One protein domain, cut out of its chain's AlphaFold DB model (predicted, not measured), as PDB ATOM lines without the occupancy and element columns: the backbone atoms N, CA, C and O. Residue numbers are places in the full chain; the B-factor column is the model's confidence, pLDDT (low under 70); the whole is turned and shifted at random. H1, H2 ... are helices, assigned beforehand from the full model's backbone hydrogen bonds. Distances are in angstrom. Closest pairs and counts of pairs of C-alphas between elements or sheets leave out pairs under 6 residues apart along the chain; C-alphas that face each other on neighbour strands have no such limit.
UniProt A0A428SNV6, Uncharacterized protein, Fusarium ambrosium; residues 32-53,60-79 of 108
ATOM      1  N   SER A  32     127.670 133.666 187.327       93.38
ATOM      2  CA  SER A  32     129.025 133.259 187.700       93.38
ATOM      3  C   SER A  32     130.026 133.612 186.607       93.38
ATOM      4  O   SER A  32     131.149 134.008 186.923       93.38
ATOM      5  N   VAL A  33     129.624 133.523 185.335       93.94
ATOM      6  CA  VAL A  33     130.439 133.973 184.197       93.94
ATOM      7  C   VAL A  33     130.776 135.460 184.314       93.94
ATOM      8  O   VAL A  33     131.955 135.812 184.233       93.94
ATOM      9  N   ASP A  34     129.787 136.318 184.572       91.81
ATOM     10  CA  ASP A  34     129.998 137.768 184.690       91.81
ATOM     11  C   ASP A  34     130.942 138.109 185.850       91.81
ATOM     12  O   ASP A  34     131.859 138.922 185.701       91.81
ATOM     13  N   ILE A  35     130.766 137.452 187.002       91.69
ATOM     14  CA  ILE A  35     131.632 137.645 188.173       91.69
ATOM     15  C   ILE A  35     133.074 137.235 187.841       91.69
ATOM     16  O   ILE A  35     134.010 137.993 188.105       91.69
ATOM     17  N   VAL A  36     133.273 136.062 187.231       93.00
ATOM     18  CA  VAL A  36     134.605 135.568 186.848       93.00
ATOM     19  C   VAL A  36     135.282 136.507 185.852       93.00
ATOM     20  O   VAL A  36     136.438 136.874 186.058       93.00
ATOM     21  N   GLN A  37     134.576 136.949 184.810       92.12
ATOM     22  CA  GLN A  37     135.118 137.897 183.831       92.12
ATOM     23  C   GLN A  37     135.506 139.230 184.477       92.12
ATOM     24  O   GLN A  37     136.537 139.814 184.134       92.12
ATOM     25  N   SER A  38     134.704 139.697 185.432       90.06
ATOM     26  CA  SER A  38     134.954 140.950 186.141       90.06
ATOM     27  C   SER A  38     136.225 140.858 186.999       90.06
ATOM     28  O   SER A  38     137.077 141.744 186.920       90.06
ATOM     29  N   TYR A  39     136.438 139.750 187.718       89.81
ATOM     30  CA  TYR A  39     137.691 139.515 188.451       89.81
ATOM     31  C   TYR A  39     138.898 139.300 187.533       89.81
ATOM     32  O   TYR A  39     139.961 139.859 187.796       89.81
ATOM     33  N   LEU A  40     138.762 138.547 186.437       88.94
ATOM     34  CA  LEU A  40     139.852 138.362 185.471       88.94
ATOM     35  C   LEU A  40     140.303 139.695 184.864       88.94
ATOM     36  O   LEU A  40     141.503 139.931 184.716       88.94
ATOM     37  N   ARG A  41     139.358 140.598 184.578       88.19
ATOM     38  CA  ARG A  41     139.660 141.961 184.128       88.19
ATOM     39  C   ARG A  41     140.482 142.724 185.168       88.19
ATOM     40  O   ARG A  41     141.492 143.316 184.802       88.19
ATOM     41  N   GLN A  42     140.095 142.671 186.444       85.44
ATOM     42  CA  GLN A  42     140.851 143.312 187.527       85.44
ATOM     43  C   GLN A  42     142.261 142.726 187.679       85.44
ATOM     44  O   GLN A  42     143.232 143.470 187.817       85.44
ATOM     45  N   ILE A  43     142.399 141.399 187.588       84.31
ATOM     46  CA  ILE A  43     143.702 140.724 187.645       84.31
ATOM     47  C   ILE A  43     144.602 141.206 186.500       84.31
ATOM     48  O   ILE A  43     145.739 141.590 186.754       84.31
ATOM     49  N   ARG A  44     144.109 141.274 185.258       82.75
ATOM     50  CA  ARG A  44     144.898 141.781 184.116       82.75
ATOM     51  C   ARG A  44     145.320 143.239 184.285       82.75
ATOM     52  O   ARG A  44     146.452 143.600 183.967       82.75
ATOM     53  N   LEU A  45     144.414 144.080 184.786       80.56
ATOM     54  CA  LEU A  45     144.680 145.504 184.992       80.56
ATOM     55  C   LEU A  45     145.743 145.743 186.069       80.56
ATOM     56  O   LEU A  45     146.599 146.604 185.889       80.56
ATOM     57  N   HIS A  46     145.718 144.982 187.165       75.56
ATOM     58  CA  HIS A  46     146.536 145.287 188.343       75.56
ATOM     59  C   HIS A  46     147.724 144.342 188.571       75.56
ATOM     60  O   HIS A  46     148.755 144.787 189.078       75.56
ATOM     61  N   ASN A  47     147.618 143.063 188.199       70.19
ATOM     62  CA  ASN A  47     148.679 142.068 188.394       70.19
ATOM     63  C   ASN A  47     149.716 142.101 187.258       70.19
ATOM     64  O   ASN A  47     150.909 141.989 187.532       70.19
ATOM     65  N   GLU A  48     149.271 142.276 186.007       63.97
ATOM     66  CA  GLU A  48     150.138 142.235 184.816       63.97
ATOM     67  C   GLU A  48     150.565 143.633 184.353       63.97
ATOM     68  O   GLU A  48     151.757 143.882 184.182       63.97
ATOM     69  N   ASN A  49     149.605 144.555 184.207       57.44
ATOM     70  CA  ASN A  49     149.822 145.869 183.579       57.44
ATOM     71  C   ASN A  49     149.842 147.055 184.569       57.44
ATOM     72  O   ASN A  49     149.943 148.205 184.147       57.44
ATOM     73  N   GLY A  50     149.701 146.780 185.871       54.88
ATOM     74  CA  GLY A  50     149.583 147.779 186.940       54.88
ATOM     75  C   GLY A  50     150.828 147.863 187.825       54.88
ATOM     76  O   GLY A  50     151.952 147.802 187.346       54.88
ATOM     77  N   ALA A  51     150.649 147.957 189.147       56.47
ATOM     78  CA  ALA A  51     151.738 148.101 190.125       56.47
ATOM     79  C   ALA A  51     152.668 146.867 190.259       56.47
ATOM     80  O   ALA A  51     153.397 146.758 191.241       56.47
ATOM     81  N   HIS A  52     152.619 145.925 189.306       59.19
ATOM     82  CA  HIS A  52     153.345 144.652 189.314       59.19
ATOM     83  C   HIS A  52     153.302 143.971 190.682       59.19
ATOM     84  O   HIS A  52     154.316 143.489 191.186       59.19
ATOM     85  N   LEU A  53     152.111 143.932 191.291       60.62
ATOM     86  CA  LEU A  53     151.935 143.424 192.651       60.62
ATOM     87  C   LEU A  53     152.349 141.945 192.780       60.62
ATOM     88  O   LEU A  53     152.508 141.467 193.903       60.62
ATOM     89  N   VAL A  60     144.224 129.985 186.227       84.25
ATOM     90  CA  VAL A  60     143.691 128.907 185.380       84.25
ATOM     91  C   VAL A  60     143.362 129.506 184.010       84.25
ATOM     92  O   VAL A  60     142.854 130.628 183.974       84.25
ATOM     93  N   PRO A  61     143.627 128.807 182.889       88.25
ATOM     94  CA  PRO A  61     143.284 129.323 181.571       88.25
ATOM     95  C   PRO A  61     141.842 129.836 181.530       88.25
ATOM     96  O   PRO A  61     140.920 129.135 181.951       88.25
ATOM     97  N   GLU A  62     141.652 131.054 181.019       88.44
ATOM     98  CA  GLU A  62     140.360 131.754 181.051       88.44
ATOM     99  C   GLU A  62     139.227 130.888 180.491       88.44
ATOM    100  O   GLU A  62     138.179 130.777 181.118       88.44
ATOM    101  N   ALA A  63     139.463 130.189 179.379       88.62
ATOM    102  CA  ALA A  63     138.480 129.288 178.783       88.62
ATOM    103  C   ALA A  63     137.954 128.231 179.774       88.62
ATOM    104  O   ALA A  63     136.750 128.002 179.837       88.62
ATOM    105  N   GLN A  64     138.828 127.642 180.598       89.56
ATOM    106  CA  GLN A  64     138.429 126.645 181.598       89.56
ATOM    107  C   GLN A  64     137.656 127.282 182.762       89.56
ATOM    108  O   GLN A  64     136.712 126.684 183.279       89.56
ATOM    109  N   LEU A  65     138.027 128.502 183.172       90.69
ATOM    110  CA  LEU A  65     137.296 129.246 184.202       90.69
ATOM    111  C   LEU A  65     135.883 129.604 183.736       90.69
ATOM    112  O   LEU A  65     134.926 129.417 184.486       90.69
ATOM    113  N   LEU A  66     135.746 130.074 182.494       92.25
ATOM    114  CA  LEU A  66     134.455 130.422 181.903       92.25
ATOM    115  C   LEU A  66     133.579 129.184 181.678       92.25
ATOM    116  O   LEU A  66     132.383 129.231 181.955       92.25
ATOM    117  N   GLU A  67     134.161 128.060 181.251       93.38
ATOM    118  CA  GLU A  67     133.441 126.788 181.134       93.38
ATOM    119  C   GLU A  67     132.912 126.317 182.497       93.38
ATOM    120  O   GLU A  67     131.739 125.954 182.634       93.38
ATOM    121  N   ALA A  68     133.755 126.369 183.535       92.69
ATOM    122  CA  ALA A  68     133.358 126.008 184.888       92.69
ATOM    123  C   ALA A  68     132.246 126.926 185.418       92.69
ATOM    124  O   ALA A  68     131.261 126.421 185.957       92.69
ATOM    125  N   ALA A  69     132.368 128.240 185.229       94.06
ATOM    126  CA  ALA A  69     131.355 129.213 185.627       94.06
ATOM    127  C   ALA A  69     130.020 128.974 184.905       94.06
ATOM    128  O   ALA A  69     128.990 128.827 185.559       94.06
ATOM    129  N   SER A  70     130.053 128.796 183.582       94.94
ATOM    130  CA  SER A  70     128.871 128.493 182.766       94.94
ATOM    131  C   SER A  70     128.180 127.195 183.197       94.94
ATOM    132  O   SER A  70     126.952 127.109 183.257       94.94
ATOM    133  N   ARG A  71     128.951 126.158 183.552       96.25
ATOM    134  CA  ARG A  71     128.391 124.924 184.117       96.25
ATOM    135  C   ARG A  71     127.702 125.172 185.461       96.25
ATOM    136  O   ARG A  71     126.624 124.627 185.676       96.25
ATOM    137  N   LEU A  72     128.288 125.979 186.343       94.62
ATOM    138  CA  LEU A  72     127.683 126.305 187.639       94.62
ATOM    139  C   LEU A  72     126.409 127.150 187.483       94.62
ATOM    140  O   LEU A  72     125.445 126.906 188.209       94.62
ATOM    141  N   ASP A  73     126.364 128.061 186.511       94.56
ATOM    142  CA  ASP A  73     125.155 128.820 186.167       94.56
ATOM    143  C   ASP A  73     124.029 127.903 185.659       94.56
ATOM    144  O   ASP A  73     122.885 128.024 186.100       94.56
ATOM    145  N   ARG A  74     124.345 126.919 184.802       95.56
ATOM    146  CA  ARG A  74     123.371 125.897 184.368       95.56
ATOM    147  C   ARG A  74     122.854 125.063 185.534       95.56
ATOM    148  O   ARG A  74     121.650 124.902 185.684       95.56
ATOM    149  N   GLU A  75     123.747 124.581 186.396       95.94
ATOM    150  CA  GLU A  75     123.358 123.825 187.592       95.94
ATOM    151  C   GLU A  75     122.445 124.647 188.512       95.94
ATOM    152  O   GLU A  75     121.477 124.115 189.049       95.94
ATOM    153  N   ARG A  76     122.699 125.953 188.647       94.25
ATOM    154  CA  ARG A  76     121.834 126.874 189.392       94.25
ATOM    155  C   ARG A  76     120.451 126.997 188.749       94.25
ATOM    156  O   ARG A  76     119.461 126.923 189.471       94.25
ATOM    157  N   ALA A  77     120.374 127.138 187.426       93.00
ATOM    158  CA  ALA A  77     119.102 127.175 186.701       93.00
ATOM    159  C   ALA A  77     118.306 125.861 186.836       93.00
ATOM    160  O   ALA A  77     117.081 125.880 186.890       93.00
ATOM    161  N   GLU A  78     119.001 124.729 186.958       95.25
ATOM    162  CA  GLU A  78     118.419 123.406 187.225       95.25
ATOM    163  C   GLU A  78     118.080 123.165 188.712       95.25
ATOM    164  O   GLU A  78     117.624 122.078 189.068       95.25
ATOM    165  N   GLY A  79     118.329 124.132 189.603       93.00
ATOM    166  CA  GLY A  79     118.098 123.996 191.048       93.00
ATOM    167  C   GLY A  79     119.129 123.132 191.789       93.00
ATOM    168  O   GLY A  79     118.943 122.809 192.960       93.00
TER     169      GLY A  79
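AT A GLANCE: This is residues 32 to 53 and 60 to 79 of the 108 residues of an uncharacterized protein of Fusarium ambrosium (UniProt A0A428SNV6). Two helices run opposite ways, side by side over only part of their lengths, and slide past each other into a loose rod. The beginning of H1 packs beside H2, while residues 43 to 49 stick out at one end. The printed part has 42 residues with two named helices, H1 then H2, and no named strand: all helix. It is loose, with a radius of gyration of the C-alphas of 12.7 A and spans of 42 by 15 by 10 A.

HOW THE PARTS SIT: Start with H1, residues 32 to 48, which touches H2, residues 62 to 77; look at Val 33 and Ala 69, their closest C-alphas, 5.1 A apart. Their lines stand at a shallow tilt of 25 degrees. In H2 every O i to N i+4 pair is within hydrogen-bond range; in H1, 12 of 13 are.

IN THESE COORDINATES: Find C-alpha 32 at (129.025, 133.259, 187.700); H1 runs 23.1 A from there to C-alpha 48. H2 runs 22.5 A, ending at C-alpha 77 at (119.102, 127.175, 186.701).

THE WHOLE: The C-alphas farthest apart, of Ala 51 and Glu 78, are 41.6 A apart. The link across the cut lacks residues 54 to 59; C-alphas 53 and 60 are 18.2 A apart. Residues 48 to 53 have pLDDT under 70.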